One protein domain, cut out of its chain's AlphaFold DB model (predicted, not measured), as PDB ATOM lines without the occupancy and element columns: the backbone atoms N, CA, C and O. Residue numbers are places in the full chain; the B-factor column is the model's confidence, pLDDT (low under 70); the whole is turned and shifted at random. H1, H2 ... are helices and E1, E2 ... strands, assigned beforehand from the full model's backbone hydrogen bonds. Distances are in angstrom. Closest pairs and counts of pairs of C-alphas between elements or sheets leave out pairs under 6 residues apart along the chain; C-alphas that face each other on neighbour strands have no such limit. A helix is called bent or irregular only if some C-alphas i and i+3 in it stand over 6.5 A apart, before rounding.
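Overview. This is residues 132 to 279 of the 351 residues of an uncharacterized protein of bacterium LRH843 (UniProt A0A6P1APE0). A twisted four-stranded sheet, E3 E4 E5 E6, has H2 over one face, and H1 runs side by side with H2; a separate two-stranded hairpin, E1 and E2, packs on H1. The short helices H3 and H4 lie beyond the E6 edge, and residues 161 to 166, at the turn of the hairpin of E3 and E4, stick out free. The printed part has 148 residues, with six named strands and four named helices in the order E1 E2 E3 E4 H1 E5 H2 E6 H3 H4; the larger sheet is mixed and the class is mixed, helices and strands. The whole is compact, with a radius of gyration of the C-alphas of 16.0 A, and spans 53 by 39 by 30 A.

Along the chain. In the larger sheet E3 is residues 156 to 162, 20.0 A long, E4 165 to 174, 28.8 A, E5 208 to 213, 15.8 A, and E6 247 to 250. H1 is residues 180 to 199, 28.2 A, and H2 226 to 244, 22.3 A. E1, 133 to 139, begins at C-alpha 133 (-8.149, -9.781, 41.552); E2 is 146 to 152. H3 is 256 to 262, and H4, 264 to 269, ends at C-alpha 269 (-31.598, -29.275, 60.820).

Arrangement. The sheet is only just strongly twisted, with C-alphas up to 4.3 A off its best plane. E3 and E4 are an antiparallel hairpin, N 158 and O 169 at 2.9 A; E4 and E5 are parallel, N 172 and O 210 at 2.8 A, as are E5 and E6, N 211 and O 249 at 2.8 A. E4, H1, E5 and E5, H2, E6 are strand-helix-strand units, parallel neighbour strands joined through a helix, with right-handed crossovers. H2 is on one face, making two layers, a sheet and a helix; its height over the sheet is 10.1 A, and it runs along the strands, at 11 degrees to E5 on the local plane. H2 is irregular, C-alphas 238 and 241 being 9.3 A apart, with a kink of 92 degrees near residue 238. H1 and H2 touch at a shallow tilt of 19 degrees, the same way; the closest C-alphas, of Ser 188 and Gly 238, are 4.2 A apart. H1 only grazes the sheet, with residues 183 to 190. The hairpin E1 and E2 has N 135 and O 150 at 2.9 A; the closest C-alphas of E1 and H1, of Tyr 135 and Tyr 193, are 6.7 A apart. H2 and H3 touch about perpendicular at 79 degrees, Trp 244 and Ile 257 having the closest C-alphas, 5.9 A apart. H4 is close to H3 but not clearly touching, with closest C-alphas of Leu 259 and Leu 267 at 7.4 A. In H1, H3 and H4 every O i to N i+4 pair is within hydrogen-bond range; in H2, 11 of 15 are.

Size, cuts and confidence. The C-alphas of Asn 143 and Glu 219, the two farthest apart, are 54.7 A apart. The printed part has no cut; the link from E5 to H2, residues 214 to 225, is long. The mean pLDDT of the printed part is 90.5, with residues 139 to 146 and 216 to 219 under 70.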
ATOM      1  N   VAL A 132      -4.435 -12.522  42.982       91.88
ATOM      2  CA  VAL A 132      -5.108 -11.277  43.369       91.88
ATOM      3  C   VAL A 132      -5.969 -10.749  42.218       91.88
ATOM      4  O   VAL A 132      -5.497 -10.598  41.093       91.88
ATOM      5  N   LYS A 133      -7.236 -10.429  42.502       93.00
ATOM      6  CA  LYS A 133      -8.149  -9.781  41.552       93.00
ATOM      7  C   LYS A 133      -8.534  -8.399  42.046       93.00
ATOM      8  O   LYS A 133      -9.132  -8.264  43.112       93.00
ATOM      9  N   GLU A 134      -8.213  -7.371  41.273       93.56
ATOM     10  CA  GLU A 134      -8.604  -5.998  41.584       93.56
ATOM     11  C   GLU A 134      -9.939  -5.652  40.929       93.56
ATOM     12  O   GLU A 134     -10.206  -6.029  39.786       93.56
ATOM     13  N   TYR A 135     -10.793  -4.934  41.654       94.25
ATOM     14  CA  TYR A 135     -12.084  -4.493  41.142       94.25
ATOM     15  C   TYR A 135     -12.505  -3.160  41.744       94.25
ATOM     16  O   TYR A 135     -12.092  -2.797  42.842       94.25
ATOM     17  N   LYS A 136     -13.338  -2.416  41.016       91.12
ATOM     18  CA  LYS A 136     -13.865  -1.126  41.467       91.12
ATOM     19  C   LYS A 136     -15.295  -1.310  41.951       91.12
ATOM     20  O   LYS A 136     -16.096  -1.936  41.260       91.12
ATOM     21  N   SER A 137     -15.603  -0.757  43.119       82.88
ATOM     22  CA  SER A 137     -16.968  -0.666  43.632       82.88
ATOM     23  C   SER A 137     -17.345   0.803  43.769       82.88
ATOM     24  O   SER A 137     -16.620   1.575  44.401       82.88
ATOM     25  N   SER A 138     -18.485   1.184  43.199       72.25
ATOM     26  CA  SER A 138     -19.123   2.470  43.463       72.25
ATOM     27  C   SER A 138     -19.929   2.348  44.754       72.25
ATOM     28  O   SER A 138     -20.887   1.580  44.810       72.25
ATOM     29  N   ILE A 139     -19.535   3.061  45.810       58.69
ATOM     30  CA  ILE A 139     -20.340   3.159  47.033       58.69
ATOM     31  C   ILE A 139     -21.156   4.446  46.925       58.69
ATOM     32  O   ILE A 139     -20.612   5.544  47.010       58.69
ATOM     33  N   SER A 140     -22.462   4.306  46.708       47.91
ATOM     34  CA  SER A 140     -23.393   5.430  46.588       47.91
ATOM     35  C   SER A 140     -23.901   5.852  47.970       47.91
ATOM     36  O   SER A 140     -25.060   5.635  48.296       47.91
ATOM     37  N   ALA A 141     -23.022   6.396  48.817       47.19
ATOM     38  CA  ALA A 141     -23.426   6.943  50.123       47.19
ATOM     39  C   ALA A 141     -23.591   8.476  50.109       47.19
ATOM     40  O   ALA A 141     -24.149   9.054  51.032       47.19
ATOM     41  N   SER A 142     -23.129   9.155  49.058       46.62
ATOM     42  CA  SER A 142     -23.376  10.580  48.825       46.62
ATOM     43  C   SER A 142     -23.221  10.867  47.331       46.62
ATOM     44  O   SER A 142     -22.474  10.163  46.654       46.62
ATOM     45  N   ASN A 143     -23.900  11.890  46.804       47.69
ATOM     46  CA  ASN A 143     -23.928  12.290  45.381       47.69
ATOM     47  C   ASN A 143     -22.553  12.624  44.738       47.69
ATOM     48  O   ASN A 143     -22.495  13.159  43.635       47.69
ATOM     49  N   ARG A 144     -21.432  12.307  45.396       54.97
ATOM     50  CA  ARG A 144     -20.077  12.282  44.836       54.97
ATOM     51  C   ARG A 144     -19.582  10.837  44.855       54.97
ATOM     52  O   ARG A 144     -18.971  10.393  45.824       54.97
ATOM     53  N   GLY A 145     -19.883  10.085  43.799       56.72
ATOM     54  CA  GLY A 145     -19.458   8.691  43.681       56.72
ATOM     55  C   GLY A 145     -17.933   8.574  43.689       56.72
ATOM     56  O   GLY A 145     -17.284   8.877  42.692       56.72
ATOM     57  N   TYR A 146     -17.353   8.126  44.803       69.06
ATOM     58  CA  TYR A 146     -15.940   7.759  44.853       69.06
ATOM     59  C   TYR A 146     -15.794   6.278  44.496       69.06
ATOM     60  O   TYR A 146     -16.362   5.402  45.153       69.06
ATOM     61  N   ASN A 147     -15.020   5.991  43.451       78.44
ATOM     62  CA  ASN A 147     -14.690   4.622  43.075       78.44
ATOM     63  C   ASN A 147     -13.609   4.092  44.015       78.44
ATOM     64  O   ASN A 147     -12.447   4.483  43.914       78.44
ATOM     65  N   LYS A 148     -13.975   3.171  44.912       87.31
ATOM     66  CA  LYS A 148     -12.999   2.484  45.757       87.31
ATOM     67  C   LYS A 148     -12.483   1.244  45.031       87.31
ATOM     68  O   LYS A 148     -13.266   0.410  44.574       87.31
ATOM     69  N   THR A 149     -11.162   1.118  44.934       91.75
ATOM     70  CA  THR A 149     -10.519  -0.113  44.458       91.75
ATOM     71  C   THR A 149     -10.467  -1.123  45.600       91.75
ATOM     72  O   THR A 149      -9.923  -0.854  46.670       91.75
ATOM     73  N   HIS A 150     -11.042  -2.292  45.364       94.50
ATOM     74  CA  HIS A 150     -11.031  -3.449  46.245       94.50
ATOM     75  C   HIS A 150     -10.169  -4.559  45.637       94.50
ATOM     76  O   HIS A 150      -9.898  -4.568  44.435       94.50
ATOM     77  N   LYS A 151      -9.737  -5.508  46.475       95.38
ATOM     78  CA  LYS A 151      -8.984  -6.686  46.034       95.38
ATOM     79  C   LYS A 151      -9.611  -7.958  46.603       95.38
ATOM     80  O   LYS A 151      -9.881  -8.035  47.802       95.38
ATOM     81  N   LEU A 152      -9.809  -8.955  45.751       96.56
ATOM     82  CA  LEU A 152     -10.058 -10.337  46.145       96.56
ATOM     83  C   LEU A 152      -8.714 -11.071  46.180       96.56
ATOM     84  O   LEU A 152      -7.946 -10.988  45.223       96.56
ATOM     85  N   ARG A 153      -8.413 -11.738  47.294       95.12
ATOM     86  CA  ARG A 153      -7.127 -12.399  47.541       95.12
ATOM     87  C   ARG A 153      -7.377 -13.817  48.060       95.12
ATOM     88  O   ARG A 153      -7.394 -13.982  49.274       95.12
ATOM     89  N   PRO A 154      -7.624 -14.796  47.176       96.69
ATOM     90  CA  PRO A 154      -7.614 -16.193  47.596       96.69
ATOM     91  C   PRO A 154      -6.196 -16.588  48.038       96.69
ATOM     92  O   PRO A 154      -5.213 -15.987  47.582       96.69
ATOM     93  N   ASP A 155      -6.070 -17.621  48.867       95.81
ATOM     94  CA  ASP A 155      -4.761 -18.113  49.326       95.81
ATOM     95  C   ASP A 155      -3.964 -18.767  48.196       95.81
ATOM     96  O   ASP A 155      -2.734 -18.671  48.126       95.81
ATOM     97  N   ALA A 156      -4.685 -19.380  47.263       95.56
ATOM     98  CA  ALA A 156      -4.159 -19.874  46.007       95.56
ATOM     99  C   ALA A 156      -5.279 -20.039  44.978       95.56
ATOM    100  O   ALA A 156      -6.466 -19.887  45.266       95.56
ATOM    101  N   GLU A 157      -4.893 -20.387  43.761       95.75
ATOM    102  CA  GLU A 157      -5.815 -20.927  42.774       95.75
ATOM    103  C   GLU A 157      -5.302 -22.262  42.259       95.75
ATOM    104  O   GLU A 157      -4.098 -22.520  42.243       95.75
ATOM    105  N   ILE A 158      -6.227 -23.082  41.782       94.69
ATOM    106  CA  ILE A 158      -5.919 -24.311  41.071       94.69
ATOM    107  C   ILE A 158      -6.636 -24.348  39.737       94.69
ATOM    108  O   ILE A 158      -7.767 -23.871  39.606       94.69
ATOM    109  N   THR A 159      -5.963 -24.921  38.748       93.25
ATOM    110  CA  THR A 159      -6.540 -25.192  37.440       93.25
ATOM    111  C   THR A 159      -6.542 -26.675  37.154       93.25
ATOM    112  O   THR A 159      -5.558 -27.377  37.378       93.25
ATOM    113  N   PHE A 160      -7.651 -27.139  36.597       89.38
ATOM    114  CA  PHE A 160      -7.727 -28.452  35.982       89.38
ATOM    115  C   PHE A 160      -8.406 -28.333  34.625       89.38
ATOM    116  O   PHE A 160      -9.223 -27.439  34.370       89.38
ATOM    117  N   ARG A 161      -8.031 -29.242  33.732       88.19
ATOM    118  CA  ARG A 161      -8.573 -29.315  32.385       88.19
ATOM    119  C   ARG A 161      -9.545 -30.477  32.316       88.19
ATOM    120  O   ARG A 161      -9.205 -31.592  32.700       88.19
ATOM    121  N   ARG A 162     -10.743 -30.209  31.810       87.12
ATOM    122  CA  ARG A 162     -11.695 -31.240  31.409       87.12
ATOM    123  C   ARG A 162     -12.040 -30.975  29.955       87.12
ATOM    124  O   ARG A 162     -12.479 -29.875  29.615       87.12
ATOM    125  N   ASP A 163     -11.751 -31.952  29.108       88.81
ATOM    126  CA  ASP A 163     -11.867 -31.839  27.656       88.81
ATOM    127  C   ASP A 163     -11.035 -30.649  27.114       88.81
ATOM    128  O   ASP A 163      -9.818 -30.553  27.319       88.81
ATOM    129  N   THR A 164     -11.680 -29.698  26.439       89.44
ATOM    130  CA  THR A 164     -11.060 -28.483  25.886       89.44
ATOM    131  C   THR A 164     -11.153 -27.270  26.812       89.44
ATOM    132  O   THR A 164     -10.664 -26.197  26.458       89.44
ATOM    133  N   LYS A 165     -11.753 -27.408  28.002       90.31
ATOM    134  CA  LYS A 165     -12.024 -26.285  28.904       90.31
ATOM    135  C   LYS A 165     -11.160 -26.336  30.163       90.31
ATOM    136  O   LYS A 165     -11.081 -27.352  30.854       90.31
ATOM    137  N   THR A 166     -10.554 -25.196  30.481       90.75
ATOM    138  CA  THR A 166      -9.843 -24.970  31.746       90.75
ATOM    139  C   THR A 166     -10.806 -24.403  32.777       90.75
ATOM    140  O   THR A 166     -11.497 -23.413  32.521       90.75
ATOM    141  N   TYR A 167     -10.840 -25.027  33.949       92.69
ATOM    142  CA  TYR A 167     -11.602 -24.574  35.103       92.69
ATOM    143  C   TYR A 167     -10.642 -24.033  36.151       92.69
ATOM    144  O   TYR A 167      -9.570 -24.596  36.358       92.69
ATOM    145  N   PHE A 168     -11.046 -22.951  36.806       94.94
ATOM    146  CA  PHE A 168     -10.301 -22.328  37.890       94.94
ATOM    147  C   PHE A 168     -11.090 -22.497  39.182       94.94
ATOM    148  O   PHE A 168     -12.306 -22.275  39.207       94.94
ATOM    149  N   CYS A 169     -10.394 -22.844  40.255       96.19
ATOM    150  CA  CYS A 169     -10.949 -22.844  41.598       96.19
ATOM    151  C   CYS A 169     -10.078 -21.982  42.502       96.19
ATOM    152  O   CYS A 169      -8.851 -22.046  42.426       96.19
ATOM    153  N   ALA A 170     -10.717 -21.202  43.366       97.38
ATOM    154  CA  ALA A 170     -10.019 -20.563  44.469       97.38
ATOM    155  C   ALA A 170      -9.718 -21.604  45.552       97.38
ATOM    156  O   ALA A 170     -10.480 -22.556  45.727       97.38
ATOM    157  N   ILE A 171      -8.620 -21.419  46.273       96.69
ATOM    158  CA  ILE A 171      -8.262 -22.196  47.456       96.69
ATOM    159  C   ILE A 171      -8.267 -21.254  48.656       96.69
ATOM    160  O   ILE A 171      -7.690 -20.168  48.592       96.69
ATOM    161  N   GLU A 172      -8.889 -21.711  49.734       97.06
ATOM    162  CA  GLU A 172      -8.905 -21.080  51.048       97.06
ATOM    163  C   GLU A 172      -8.359 -22.078  52.073       97.06
ATOM    164  O   GLU A 172      -8.847 -23.211  52.189       97.06
ATOM    165  N   VAL A 173      -7.332 -21.675  52.808       95.50
ATOM    166  CA  VAL A 173      -6.768 -22.461  53.900       95.50
ATOM    167  C   VAL A 173      -7.351 -21.955  55.207       95.50
ATOM    168  O   VAL A 173      -7.353 -20.770  55.518       95.50
ATOM    169  N   ASP A 174      -7.860 -22.884  56.001       94.69
ATOM    170  CA  ASP A 174      -8.531 -22.571  57.244       94.69
ATOM    171  C   ASP A 174      -7.874 -23.302  58.416       94.69
ATOM    172  O   ASP A 174      -8.082 -24.495  58.669       94.69
ATOM    173  N   THR A 175      -7.092 -22.542  59.176       93.19
ATOM    174  CA  THR A 175      -6.436 -22.993  60.409       93.19
ATOM    175  C   THR A 175      -7.432 -23.258  61.545       93.19
ATOM    176  O   THR A 175      -7.060 -23.826  62.572       93.19
ATOM    177  N   GLY A 176      -8.699 -22.859  61.382       91.31
ATOM    178  CA  GLY A 176      -9.734 -22.905  62.409       91.31
ATOM    179  C   GLY A 176      -9.799 -21.647  63.278       91.31
ATOM    180  O   GLY A 176     -10.649 -21.581  64.164       91.31
ATOM    181  N   SER A 177      -8.936 -20.651  63.042       89.19
ATOM    182  CA  SER A 177      -8.927 -19.402  63.815       89.19
ATOM    183  C   SER A 177      -9.930 -18.360  63.319       89.19
ATOM    184  O   SER A 177     -10.290 -17.462  64.078       89.19
ATOM    185  N   GLU A 178     -10.377 -18.445  62.059       91.19
ATOM    186  CA  GLU A 178     -11.323 -17.474  61.501       91.19
ATOM    187  C   GLU A 178     -12.707 -17.653  62.133       91.19
ATOM    188  O   GLU A 178     -13.324 -18.713  62.017       91.19
ATOM    189  N   ARG A 179     -13.220 -16.621  62.799       94.44
ATOM    190  CA  ARG A 179     -14.576 -16.626  63.361       94.44
ATOM    191  C   ARG A 179     -15.626 -16.528  62.255       94.44
ATOM    192  O   ARG A 179     -15.326 -16.130  61.131       94.44
ATOM    193  N   TYR A 180     -16.870 -16.848  62.601       97.00
ATOM    194  CA  TYR A 180     -18.013 -16.779  61.690       97.00
ATOM    195  C   TYR A 180     -18.075 -15.455  60.905       97.00
ATOM    196  O   TYR A 180     -18.069 -15.485  59.680       97.00
ATOM    197  N   ASP A 181     -17.996 -14.301  61.576       97.62
ATOM    198  CA  ASP A 181     -18.066 -12.991  60.904       97.62
ATOM    199  C   ASP A 181     -16.898 -12.738  59.942       97.62
ATOM    200  O   ASP A 181     -17.041 -12.054  58.928       97.62
ATOM    201  N   GLN A 182     -15.717 -13.290  60.233       96.94
ATOM    202  CA  GLN A 182     -14.555 -13.179  59.347       96.94
ATOM    203  C   GLN A 182     -14.765 -14.013  58.080       96.94
ATOM    204  O   GLN A 182     -14.491 -13.529  56.981       96.94
ATOM    205  N   LEU A 183     -15.328 -15.217  58.221       97.38
ATOM    206  CA  LEU A 183     -15.723 -16.057  57.090       97.38
ATOM    207  C   LEU A 183     -16.839 -15.400  56.270       97.38
ATOM    208  O   LEU A 183     -16.736 -15.351  55.047       97.38
ATOM    209  N   VAL A 184     -17.861 -14.826  56.917       98.25
ATOM    210  CA  VAL A 184     -18.923 -14.075  56.225       98.25
ATOM    211  C   VAL A 184     -18.308 -12.934  55.424       98.25
ATOM    212  O   VAL A 184     -18.566 -12.821  54.233       98.25
ATOM    213  N   ASN A 185     -17.422 -12.134  56.020       97.44
ATOM    214  CA  ASN A 185     -16.743 -11.046  55.315       97.44
ATOM    215  C   ASN A 185     -15.893 -11.532  54.130       97.44
ATOM    216  O   ASN A 185     -15.869 -10.876  53.083       97.44
ATOM    217  N   LYS A 186     -15.221 -12.680  54.268       97.00
ATOM    218  CA  LYS A 186     -14.474 -13.333  53.185       97.00
ATOM    219  C   LYS A 186     -15.409 -13.700  52.029       97.00
ATOM    220  O   LYS A 186     -15.172 -13.271  50.899       97.00
ATOM    221  N   PHE A 187     -16.507 -14.397  52.305       98.19
ATOM    222  CA  PHE A 187     -17.510 -14.770  51.303       98.19
ATOM    223  C   PHE A 187     -18.211 -13.557  50.676       98.19
ATOM    224  O   PHE A 187     -18.336 -13.487  49.454       98.19
ATOM    225  N   SER A 188     -18.536 -12.536  51.466       97.75
ATOM    226  CA  SER A 188     -19.048 -11.254  50.973       97.75
ATOM    227  C   SER A 188     -18.052 -10.557  50.044       97.75
ATOM    228  O   SER A 188     -18.445  -9.889  49.088       97.75
ATOM    229  N   ASN A 189     -16.743 -10.720  50.262       97.25
ATOM    230  CA  ASN A 189     -15.732 -10.204  49.342       97.25
ATOM    231  C   ASN A 189     -15.759 -10.928  47.988       97.25
ATOM    232  O   ASN A 189     -15.684 -10.266  46.950       97.25
ATOM    233  N   TYR A 190     -15.932 -12.255  47.988       98.12
ATOM    234  CA  TYR A 190     -16.168 -13.023  46.761       98.12
ATOM    235  C   TYR A 190     -17.435 -12.558  46.047       98.12
ATOM    236  O   TYR A 190     -17.363 -12.223  44.866       98.12
ATOM    237  N   LYS A 191     -18.560 -12.446  46.765       97.56
ATOM    238  CA  LYS A 191     -19.828 -11.940  46.221       97.56
ATOM    239  C   LYS A 191     -19.646 -10.585  45.546       97.56
ATOM    240  O   LYS A 191     -20.018 -10.431  44.391       97.56
ATOM    241  N   ARG A 192     -19.006  -9.618  46.216       96.50
ATOM    242  CA  ARG A 192     -18.740  -8.288  45.634       96.50
ATOM    243  C   ARG A 192     -17.922  -8.367  44.345       96.50
ATOM    244  O   ARG A 192     -18.206  -7.632  43.402       96.50
ATOM    245  N   TYR A 193     -16.919  -9.243  44.289       97.31
ATOM    246  CA  TYR A 193     -16.142  -9.446  43.066       97.31
ATOM    247  C   TYR A 193     -16.967 -10.113  41.955       97.31
ATOM    248  O   TYR A 193     -16.856  -9.728  40.790       97.31
ATOM    249  N   PHE A 194     -17.812 -11.087  42.291       97.62
ATOM    250  CA  PHE A 194     -18.703 -11.754  41.339       97.62
ATOM    251  C   PHE A 194     -19.763 -10.795  40.792       97.62
ATOM    252  O   PHE A 194     -19.942 -10.720  39.579       97.62
ATOM    253  N   ASP A 195     -20.360  -9.974  41.655       96.19
ATOM    254  CA  ASP A 195     -21.281  -8.902  41.280       96.19
ATOM    255  C   ASP A 195     -20.604  -7.896  40.343       96.19
ATOM    256  O   ASP A 195     -21.174  -7.500  39.326       96.19
ATOM    257  N   TYR A 196     -19.359  -7.509  40.646       95.81
ATOM    258  CA  TYR A 196     -18.550  -6.694  39.742       95.81
ATOM    259  C   TYR A 196     -18.356  -7.383  38.385       95.81
ATOM    260  O   TYR A 196     -18.516  -6.737  37.350       95.81
ATOM    261  N   CYS A 197     -18.048  -8.684  38.360       95.88
ATOM    262  CA  CYS A 197     -17.900  -9.423  37.108       95.88
ATOM    263  C   CYS A 197     -19.196  -9.391  36.289       95.88
ATOM    264  O   CYS A 197     -19.146  -9.013  35.120       95.88
ATOM    265  N   LEU A 198     -20.347  -9.687  36.903       95.12
ATOM    266  CA  LEU A 198     -21.644  -9.670  36.221       95.12
ATOM    267  C   LEU A 198     -21.987  -8.288  35.654       95.12
ATOM    268  O   LEU A 198     -22.296  -8.184  34.467       95.12
ATOM    269  N   ARG A 199     -21.855  -7.218  36.453       94.12
ATOM    270  CA  ARG A 199     -22.120  -5.835  36.002       94.12
ATOM    271  C   ARG A 199     -21.239  -5.405  34.833       94.12
ATOM    272  O   ARG A 199     -21.646  -4.579  34.028       94.12
ATOM    273  N   ASN A 200     -20.042  -5.977  34.724       94.25
ATOM    274  CA  ASN A 200     -19.088  -5.675  33.659       94.25
ATOM    275  C   ASN A 200     -19.104  -6.721  32.530       94.25
ATOM    276  O   ASN A 200     -18.153  -6.781  31.751       94.25
ATOM    277  N   ASN A 201     -20.143  -7.564  32.453       94.69
ATOM    278  CA  ASN A 201     -20.282  -8.631  31.458       94.69
ATOM    279  C   ASN A 201     -19.057  -9.574  31.391       94.69
ATOM    280  O   ASN A 201     -18.663 -10.065  30.331       94.69
ATOM    281  N   LYS A 202     -18.417  -9.813  32.539       94.62
ATOM    282  CA  LYS A 202     -17.296 -10.745  32.703       94.62
ATOM    283  C   LYS A 202     -17.816 -12.067  33.257       94.62
ATOM    284  O   LYS A 202     -18.664 -12.100  34.146       94.62
ATOM    285  N   LYS A 203     -17.255 -13.176  32.767       93.56
ATOM    286  CA  LYS A 203     -17.506 -14.507  33.337       93.56
ATOM    287  C   LYS A 203     -16.997 -14.562  34.777       93.56
ATOM    288  O   LYS A 203     -15.974 -13.949  35.090       93.56
ATOM    289  N   LEU A 204     -17.679 -15.336  35.619       94.75
ATOM    290  CA  LEU A 204     -17.189 -15.618  36.963       94.75
ATOM    291  C   LEU A 204     -15.808 -16.287  36.881       94.75
ATOM    292  O   LEU A 204     -15.604 -17.165  36.038       94.75
ATOM    293  N   PRO A 205     -14.856 -15.869  37.730       93.25
ATOM    294  CA  PRO A 205     -13.487 -16.374  37.688       93.25
ATOM    295  C   PRO A 205     -13.387 -17.834  38.135       93.25
ATOM    296  O   PRO A 205     -12.480 -18.527  37.695       93.25
ATOM    297  N   TYR A 206     -14.284 -18.282  39.018       96.44
ATOM    298  CA  TYR A 206     -14.140 -19.527  39.759       96.44
ATOM    299  C   TYR A 206     -15.370 -20.398  39.587       96.44
ATOM    300  O   TYR A 206     -16.502 -19.942  39.732       96.44
ATOM    301  N   PHE A 207     -15.116 -21.670  39.312       95.44
ATOM    302  CA  PHE A 207     -16.121 -22.721  39.344       95.44
ATOM    303  C   PHE A 207     -16.369 -23.215  40.778       95.44
ATOM    304  O   PHE A 207     -17.495 -23.565  41.135       95.44
ATOM    305  N   ALA A 208     -15.324 -23.222  41.607       96.94
ATOM    306  CA  ALA A 208     -15.400 -23.640  42.998       96.94
ATOM    307  C   ALA A 208     -14.486 -22.809  43.909       96.94
ATOM    308  O   ALA A 208     -13.493 -22.237  43.458       96.94
ATOM    309  N   ILE A 209     -14.810 -22.808  45.201       97.69
ATOM    310  CA  ILE A 209     -13.932 -22.394  46.294       97.69
ATOM    311  C   ILE A 209     -13.633 -23.651  47.117       97.69
ATOM    312  O   ILE A 209     -14.540 -24.261  47.693       97.69
ATOM    313  N   LEU A 210     -12.370 -24.066  47.112       95.88
ATOM    314  CA  LEU A 210     -11.879 -25.251  47.800       95.88
ATOM    315  C   LEU A 210     -11.362 -24.863  49.184       95.88
ATOM    316  O   LEU A 210     -10.480 -24.017  49.291       95.88
ATOM    317  N   PHE A 211     -11.871 -25.509  50.226       94.56
ATOM    318  CA  PHE A 211     -11.447 -25.289  51.604       94.56
ATOM    319  C   PHE A 211     -10.555 -26.425  52.091       94.56
ATOM    320  O   PHE A 211     -10.964 -27.591  52.104       94.56
ATOM    321  N   HIS A 212      -9.359 -26.073  52.552       93.00
ATOM    322  CA  HIS A 212      -8.479 -26.979  53.277       93.00
ATOM    323  C   HIS A 212      -8.475 -26.613  54.759       93.00
ATOM    324  O   HIS A 212      -7.933 -25.580  55.146       93.00
ATOM    325  N   THR A 213      -9.090 -27.452  55.589       91.69
ATOM    326  CA  THR A 213      -9.185 -27.214  57.033       91.69
ATOM    327  C   THR A 213      -8.180 -28.071  57.795       91.69
ATOM    328  O   THR A 213      -7.837 -29.176  57.375       91.69
ATOM    329  N   LYS A 214      -7.755 -27.611  58.976       86.44
ATOM    330  CA  LYS A 214      -6.845 -28.371  59.859       86.44
ATOM    331  C   LYS A 214      -7.407 -29.741  60.273       86.44
ATOM    332  O   LYS A 214      -6.652 -30.648  60.605       86.44
ATOM    333  N   ARG A 215      -8.736 -29.885  60.266       74.50
ATOM    334  CA  ARG A 215      -9.472 -31.096  60.660       74.50
ATOM    335  C   ARG A 215      -9.946 -31.917  59.457       74.50
ATOM    336  O   ARG A 215     -10.987 -32.554  59.547       74.50
ATOM    337  N   SER A 216      -9.232 -31.892  58.329       60.22
ATOM    338  CA  SER A 216      -9.618 -32.627  57.118       60.22
ATOM    339  C   SER A 216      -9.442 -34.150  57.269       60.22
ATOM    340  O   SER A 216      -8.603 -34.752  56.600       60.22
ATOM    341  N   THR A 217     -10.195 -34.786  58.165       60.12
ATOM    342  CA  THR A 217     -10.376 -36.239  58.174       60.12
ATOM    343  C   THR A 217     -11.676 -36.574  57.445       60.12
ATOM    344  O   THR A 217     -12.701 -35.916  57.623       60.12
ATOM    345  N   GLU A 218     -11.625 -37.579  56.568       61.03
ATOM    346  CA  GLU A 218     -12.757 -38.001  55.722       61.03
ATOM    347  C   GLU A 218     -13.930 -38.570  56.527       61.03
ATOM    348  O   GLU A 218     -15.054 -38.616  56.038       61.03
ATOM    349  N   GLU A 219     -13.667 -38.978  57.766       68.00
ATOM    350  CA  GLU A 219     -14.501 -39.928  58.503       68.00
ATOM    351  C   GLU A 219     -15.592 -39.275  59.362       68.00
ATOM    352  O   GLU A 219     -16.485 -39.964  59.846       68.00
ATOM    353  N   MET A 220     -15.561 -37.955  59.569       80.75
ATOM    354  CA  MET A 220     -16.532 -37.296  60.451       80.75
ATOM    355  C   MET A 220     -17.816 -36.941  59.698       80.75
ATOM    356  O   MET A 220     -17.751 -36.282  58.665       80.75
ATOM    357  N   ASN A 221     -18.994 -37.288  60.215       86.56
ATOM    358  CA  ASN A 221     -20.253 -36.865  59.598       86.56
ATOM    359  C   ASN A 221     -20.398 -35.333  59.600       86.56
ATOM    360  O   ASN A 221     -19.890 -34.645  60.483       86.56
ATOM    361  N   LEU A 222     -21.127 -34.786  58.617       87.44
ATOM    362  CA  LEU A 222     -21.350 -33.335  58.508       87.44
ATOM    363  C   LEU A 222     -21.966 -32.747  59.787       87.44
ATOM    364  O   LEU A 222     -21.576 -31.655  60.185       87.44
ATOM    365  N   ALA A 223     -22.898 -33.468  60.415       88.94
ATOM    366  CA  ALA A 223     -23.573 -33.028  61.635       88.94
ATOM    367  C   ALA A 223     -22.611 -32.842  62.823       88.94
ATOM    368  O   ALA A 223     -22.843 -31.987  63.674       88.94
ATOM    369  N   ASP A 224     -21.503 -33.584  62.837       90.00
ATOM    370  CA  ASP A 224     -20.512 -33.548  63.914       90.00
ATOM    371  C   ASP A 224     -19.380 -32.543  63.628       90.00
ATOM    372  O   ASP A 224     -18.709 -32.050  64.542       90.00
ATOM    373  N   ASP A 225     -19.179 -32.172  62.358       91.44
ATOM    374  CA  ASP A 225     -18.139 -31.231  61.944       91.44
ATOM    375  C   ASP A 225     -18.586 -29.772  62.115       91.44
ATOM    376  O   ASP A 225     -18.907 -29.053  61.163       91.44
ATOM    377  N   LYS A 226     -18.528 -29.299  63.364       91.88
ATOM    378  CA  LYS A 226     -18.832 -27.904  63.739       91.88
ATOM    379  C   LYS A 226     -18.090 -26.874  62.884       91.88
ATOM    380  O   LYS A 226     -18.623 -25.786  62.634       91.88
ATOM    381  N   ARG A 227     -16.859 -27.178  62.445       92.75
ATOM    382  CA  ARG A 227     -16.067 -26.217  61.672       92.75
ATOM    383  C   ARG A 227     -16.605 -26.106  60.257       92.75
ATOM    384  O   ARG A 227     -16.830 -24.995  59.784       92.75
ATOM    385  N   TRP A 228     -16.858 -27.240  59.617       93.38
ATOM    386  CA  TRP A 228     -17.460 -27.254  58.293       93.38
ATOM    387  C   TRP A 228     -18.873 -26.657  58.305       93.38
ATOM    388  O   TRP A 228     -19.171 -25.837  57.443       93.38
ATOM    389  N   ILE A 229     -19.688 -26.921  59.336       94.56
ATOM    390  CA  ILE A 229     -20.979 -26.232  59.533       94.56
ATOM    391  C   ILE A 229     -20.784 -24.713  59.569       94.56
ATOM    392  O   ILE A 229     -21.479 -23.991  58.861       94.56
ATOM    393  N   THR A 230     -19.814 -24.215  60.342       96.12
ATOM    394  CA  THR A 230     -19.520 -22.772  60.417       96.12
ATOM    395  C   THR A 230     -19.168 -22.186  59.046       96.12
ATOM    396  O   THR A 230     -19.660 -21.113  58.697       96.12
ATOM    397  N   ILE A 231     -18.354 -22.893  58.255       96.44
ATOM    398  CA  ILE A 231     -17.993 -22.477  56.893       96.44
ATOM    399  C   ILE A 231     -19.231 -22.439  55.995       96.44
ATOM    400  O   ILE A 231     -19.428 -21.455  55.288       96.44
ATOM    401  N   LEU A 232     -20.083 -23.469  56.036       96.81
ATOM    402  CA  LEU A 232     -21.299 -23.529  55.222       96.81
ATOM    403  C   LEU A 232     -22.308 -22.437  55.606       96.81
ATOM    404  O   LEU A 232     -22.843 -21.783  54.713       96.81
ATOM    405  N   LYS A 233     -22.516 -22.185  56.907       97.81
ATOM    406  CA  LYS A 233     -23.349 -21.068  57.391       97.81
ATOM    407  C   LYS A 233     -22.825 -19.733  56.868       97.81
ATOM    408  O   LYS A 233     -23.579 -18.948  56.299       97.81
ATOM    409  N   ALA A 234     -21.523 -19.495  57.016       98.25
ATOM    410  CA  ALA A 234     -20.906 -18.257  56.558       98.25
ATOM    411  C   ALA A 234     -20.964 -18.110  55.029       98.25
ATOM    412  O   ALA A 234     -21.166 -17.004  54.533       98.25
ATOM    413  N   ALA A 235     -20.821 -19.212  54.285       97.94
ATOM    414  CA  ALA A 235     -20.948 -19.228  52.833       97.94
ATOM    415  C   ALA A 235     -22.364 -18.853  52.399       97.94
ATOM    416  O   ALA A 235     -22.510 -17.974  51.555       97.94
ATOM    417  N   ALA A 236     -23.390 -19.460  53.001       97.81
ATOM    418  CA  ALA A 236     -24.784 -19.148  52.706       97.81
ATOM    419  C   ALA A 236     -25.093 -17.655  52.888       97.81
ATOM    420  O   ALA A 236     -25.697 -17.036  52.014       97.81
ATOM    421  N   VAL A 237     -24.617 -17.064  53.987       98.06
ATOM    422  CA  VAL A 237     -24.839 -15.643  54.281       98.06
ATOM    423  C   VAL A 237     -23.993 -14.727  53.396       98.06
ATOM    424  O   VAL A 237     -24.506 -13.745  52.876       98.06
ATOM    425  N   GLY A 238     -22.705 -15.018  53.207       97.75
ATOM    426  CA  GLY A 238     -21.798 -14.107  52.505       97.75
ATOM    427  C   GLY A 238     -21.850 -14.197  50.977       97.75
ATOM    428  O   GLY A 238     -21.622 -13.197  50.299       97.75
ATOM    429  N   LEU A 239     -22.127 -15.375  50.404       97.25
ATOM    430  CA  LEU A 239     -22.236 -15.554  48.948       97.25
ATOM    431  C   LEU A 239     -23.658 -15.370  48.422       97.25
ATOM    432  O   LEU A 239     -23.814 -15.063  47.237       97.25
ATOM    433  N   GLU A 240     -24.670 -15.560  49.270       96.94
ATOM    434  CA  GLU A 240     -26.082 -15.501  48.898       96.94
ATOM    435  C   GLU A 240     -26.374 -16.371  47.654       96.94
ATOM    436  O   GLU A 240     -26.043 -17.559  47.618       96.94
ATOM    437  N   TYR A 241     -26.945 -15.779  46.598       96.94
ATOM    438  CA  TYR A 241     -27.250 -16.430  45.323       96.94
ATOM    439  C   TYR A 241     -26.085 -17.260  44.759       96.94
ATOM    440  O   TYR A 241     -26.302 -18.304  44.139       96.94
ATOM    441  N   TYR A 242     -24.832 -16.834  44.955       97.62
ATOM    442  CA  TYR A 242     -23.695 -17.530  44.353       97.62
ATOM    443  C   TYR A 242     -23.455 -18.930  44.925       97.62
ATOM    444  O   TYR A 242     -22.775 -19.719  44.275       97.62
ATOM    445  N   CYS A 243     -24.070 -19.302  46.054       96.69
ATOM    446  CA  CYS A 243     -24.074 -20.693  46.523       96.69
ATOM    447  C   CYS A 243     -24.709 -21.674  45.519       96.69
ATOM    448  O   CYS A 243     -24.377 -22.859  45.533       96.69
ATOM    449  N   TRP A 244     -25.572 -21.182  44.623       95.62
ATOM    450  CA  TRP A 244     -26.207 -21.968  43.560       95.62
ATOM    451  C   TRP A 244     -25.367 -22.086  42.284       95.62
ATOM    452  O   TRP A 244     -25.715 -22.851  41.390       95.62
ATOM    453  N   THR A 245     -24.278 -21.325  42.163       95.06
ATOM    454  CA  THR A 245     -23.477 -21.263  40.924       95.06
ATOM    455  C   THR A 245     -21.998 -21.570  41.138       95.06
ATOM    456  O   THR A 245     -21.334 -22.023  40.208       95.06
ATOM    457  N   VAL A 246     -21.485 -21.373  42.353       96.50
ATOM    458  CA  VAL A 246     -20.096 -21.639  42.733       96.50
ATOM    459  C   VAL A 246     -20.063 -22.750  43.776       96.50
ATOM    460  O   VAL A 246     -20.674 -22.658  44.840       96.50
ATOM    461  N   HIS A 247     -19.322 -23.819  43.488       96.19
ATOM    462  CA  HIS A 247     -19.211 -24.956  44.397       96.19
ATOM    463  C   HIS A 247     -18.348 -24.594  45.612       96.19
ATOM    464  O   HIS A 247     -17.170 -24.291  45.459       96.19
ATOM    465  N   ILE A 248     -18.883 -24.705  46.828       96.88
ATOM    466  CA  ILE A 248     -18.072 -24.635  48.056       96.88
ATOM    467  C   ILE A 248     -17.717 -26.054  48.466       96.88
ATOM    468  O   ILE A 248     -18.609 -26.852  48.748       96.88
ATOM    469  N   VAL A 249     -16.436 -26.409  48.419       94.25
ATOM    470  CA  VAL A 249     -15.994 -27.804  48.533       94.25
ATOM    471  C   VAL A 249     -14.907 -27.897  49.583       94.25
ATOM    472  O   VAL A 249     -13.832 -27.339  49.410       94.25
ATOM    473  N   GLY A 250     -15.159 -28.618  50.669       91.62
ATOM    474  CA  GLY A 250     -14.074 -29.031  51.550       91.62
ATOM    475  C   GLY A 250     -13.268 -30.109  50.838       91.62
ATOM    476  O   GLY A 250     -13.837 -30.948  50.137       91.62
ATOM    477  N   ILE A 251     -11.950 -30.112  50.983       85.56
ATOM    478  CA  ILE A 251     -11.135 -31.192  50.419       85.56
ATOM    479  C   ILE A 251     -11.600 -32.516  51.029       85.56
ATOM    480  O   ILE A 251     -11.650 -32.651  52.249       85.56
ATOM    481  N   ARG A 252     -11.995 -33.457  50.161       79.06
ATOM    482  CA  ARG A 252     -12.639 -34.739  50.511       79.06
ATOM    483  C   ARG A 252     -14.017 -34.612  51.191       79.06
ATOM    484  O   ARG A 252     -14.514 -35.562  51.786       79.06
ATOM    485  N   ARG A 253     -14.676 -33.456  51.084       84.12
ATOM    486  CA  ARG A 253     -16.062 -33.235  51.523       84.12
ATOM    487  C   ARG A 253     -17.001 -33.086  50.321       84.12
ATOM    488  O   ARG A 253     -16.598 -32.560  49.281       84.12
ATOM    489  N   PRO A 254     -18.280 -33.484  50.447       84.06
ATOM    490  CA  PRO A 254     -19.295 -33.134  49.460       84.06
ATOM    491  C   PRO A 254     -19.402 -31.613  49.282       84.06
ATOM    492  O   PRO A 254     -19.315 -30.854  50.247       84.06
ATOM    493  N   SER A 255     -19.626 -31.162  48.047       89.94
ATOM    494  CA  SER A 255     -19.796 -29.737  47.751       89.94
ATOM    495  C   SER A 255     -21.124 -29.193  48.286       89.94
ATOM    496  O   SER A 255     -22.151 -29.848  48.108       89.94
ATOM    497  N   PHE A 256     -21.137 -27.966  48.805       92.69
ATOM    498  CA  PHE A 256     -22.322 -27.316  49.370       92.69
ATOM    499  C   PHE A 256     -23.498 -27.240  48.396       92.69
ATOM    500  O   PHE A 256     -24.609 -27.587  48.763       92.69
ATOM    501  N   ILE A 257     -23.259 -26.920  47.125       91.88
ATOM    502  CA  ILE A 257     -24.314 -26.918  46.099       91.88
ATOM    503  C   ILE A 257     -24.990 -28.290  45.924       91.88
ATOM    504  O   ILE A 257     -26.196 -28.368  45.732       91.88
ATOM    505  N   LYS A 258     -24.248 -29.399  46.069       92.31
ATOM    506  CA  LYS A 258     -24.855 -30.744  46.074       92.31
ATOM    507  C   LYS A 258     -25.724 -30.952  47.315       92.31
ATOM    508  O   LYS A 258     -26.732 -31.641  47.224       92.31
ATOM    509  N   LEU A 259     -25.346 -30.371  48.455       90.50
ATOM    510  CA  LEU A 259     -26.169 -30.395  49.667       90.50
ATOM    511  C   LEU A 259     -27.434 -29.543  49.489       90.50
ATOM    512  O   LEU A 259     -28.512 -30.018  49.818       90.50
ATOM    513  N   LEU A 260     -27.331 -28.352  48.892       92.69
ATOM    514  CA  LEU A 260     -28.481 -27.498  48.570       92.69
ATOM    515  C   LEU A 260     -29.466 -28.180  47.612       92.69
ATOM    516  O   LEU A 260     -30.672 -28.042  47.776       92.69
ATOM    517  N   ASN A 261     -28.971 -28.940  46.635       92.56
ATOM    518  CA  ASN A 261     -29.837 -29.623  45.672       92.56
ATOM    519  C   ASN A 261     -30.482 -30.894  46.240       92.56
ATOM    520  O   ASN A 261     -31.620 -31.196  45.900       92.56
ATOM    521  N   ASN A 262     -29.766 -31.645  47.087       93.94
ATOM    522  CA  ASN A 262     -30.151 -33.024  47.413       93.94
ATOM    523  C   ASN A 262     -30.412 -33.275  48.907       93.94
ATOM    524  O   ASN A 262     -30.816 -34.378  49.264       93.94
ATOM    525  N   LYS A 263     -30.092 -32.325  49.795       92.94
ATOM    526  CA  LYS A 263     -30.104 -32.508  51.259       92.94
ATOM    527  C   LYS A 263     -30.514 -31.235  52.016       92.94
ATOM    528  O   LYS A 263     -29.886 -30.885  53.014       92.94
ATOM    529  N   GLN A 264     -31.556 -30.541  51.558       93.31
ATOM    530  CA  GLN A 264     -32.033 -29.305  52.201       93.31
ATOM    531  C   GLN A 264     -32.470 -29.526  53.654       93.31
ATOM    532  O   GLN A 264     -32.087 -28.746  54.518       93.31
ATOM    533  N   ASP A 265     -33.158 -30.631  53.951       94.00
ATOM    534  CA  ASP A 265     -33.610 -30.948  55.315       94.00
ATOM    535  C   ASP A 265     -32.448 -31.073  56.303       94.00
ATOM    536  O   ASP A 265     -32.511 -30.571  57.422       94.00
ATOM    537  N   LEU A 266     -31.340 -31.679  55.863       93.06
ATOM    538  CA  LEU A 266     -30.123 -31.765  56.665       93.06
ATOM    539  C   LEU A 266     -29.552 -30.370  56.939       93.06
ATOM    540  O   LEU A 266     -29.172 -30.084  58.068       93.06
ATOM    541  N   LEU A 267     -29.509 -29.491  55.936       94.44
ATOM    542  CA  LEU A 267     -29.018 -28.122  56.115       94.44
ATOM    543  C   LEU A 267     -29.907 -27.332  57.083       94.44
ATOM    544  O   LEU A 267     -29.384 -26.692  57.993       94.44
ATOM    545  N   ASN A 268     -31.227 -27.467  56.953       94.94
ATOM    546  CA  ASN A 268     -32.199 -26.857  57.856       94.94
ATOM    547  C   ASN A 268     -32.038 -27.381  59.293       94.94
ATOM    548  O   ASN A 268     -32.002 -26.584  60.227       94.94
ATOM    549  N   SER A 269     -31.841 -28.692  59.486       96.12
ATOM    550  CA  SER A 269     -31.598 -29.275  60.820       96.12
ATOM    551  C   SER A 269     -30.301 -28.790  61.479       96.12
ATOM    552  O   SER A 269     -30.173 -28.822  62.699       96.12
ATOM    553  N   LEU A 270     -29.341 -28.325  60.675       95.75
ATOM    554  CA  LEU A 270     -28.068 -27.768  61.131       95.75
ATOM    555  C   LEU A 270     -28.105 -26.236  61.233       95.75
ATOM    556  O   LEU A 270     -27.065 -25.615  61.474       95.75
ATOM    557  N   ASP A 271     -29.284 -25.628  61.062       96.69
ATOM    558  CA  ASP A 271     -29.493 -24.179  61.098       96.69
ATOM    559  C   ASP A 271     -28.601 -23.448  60.065       96.69
ATOM    560  O   ASP A 271     -27.951 -22.436  60.333       96.69
ATOM    561  N   ILE A 272     -28.491 -24.028  58.866       96.50
ATOM    562  CA  ILE A 272     -27.843 -23.410  57.707       96.50
ATOM    563  C   ILE A 272     -28.945 -22.843  56.814       96.50
ATOM    564  O   ILE A 272     -29.645 -23.593  56.137       96.50
ATOM    565  N   SER A 273     -29.071 -21.514  56.798       94.31
ATOM    566  CA  SER A 273     -30.018 -20.816  55.922       94.31
ATOM    567  C   SER A 273     -29.760 -21.147  54.451       94.31
ATOM    568  O   SER A 273     -28.613 -21.157  53.999       94.31
ATOM    569  N   ILE A 274     -30.827 -21.415  53.700       94.75
ATOM    570  CA  ILE A 274     -30.771 -21.680  52.262       94.75
ATOM    571  C   ILE A 274     -30.937 -20.345  51.521       94.75
ATOM    572  O   ILE A 274     -31.996 -19.724  51.626       94.75
ATOM    573  N   PRO A 275     -29.931 -19.883  50.756       94.88
ATOM    574  CA  PRO A 275     -30.033 -18.614  50.043       94.88
ATOM    575  C   PRO A 275     -31.091 -18.641  48.939       94.88
ATOM    576  O   PRO A 275     -31.302 -19.668  48.288       94.88
ATOM    577  N   GLY A 276     -31.691 -17.487  48.644       93.81
ATOM    578  CA  GLY A 276     -32.594 -17.337  47.503       93.81
ATOM    579  C   GLY A 276     -31.906 -17.609  46.157       93.81
ATOM    580  O   GLY A 276     -30.709 -17.375  45.985       93.81
ATOM    581  N   GLN A 277     -32.680 -18.079  45.176       95.06
ATOM    582  CA  GLN A 277     -32.210 -18.341  43.807       95.06
ATOM    583  C   GLN A 277     -32.304 -17.117  42.884       95.06
ATOM    584  O   GLN A 277     -32.044 -17.217  41.688       95.06
ATOM    585  N   ILE A 278     -32.666 -15.950  43.417       94.88
ATOM    586  CA  ILE A 278     -32.737 -14.706  42.651       94.88
ATOM    587  C   ILE A 278     -31.473 -13.898  42.926       94.88
ATOM    588  O   ILE A 278     -31.141 -13.615  44.074       94.88
ATOM    589  N   ASN A 279     -30.773 -13.510  41.862       95.25
ATOM    590  CA  ASN A 279     -29.656 -12.580  41.950       95.25
ATOM    591  C   ASN A 279     -30.158 -11.162  41.664       95.25
ATOM    592  O   ASN A 279     -30.536 -10.858  40.532       95.25
TER     593      ASN A 279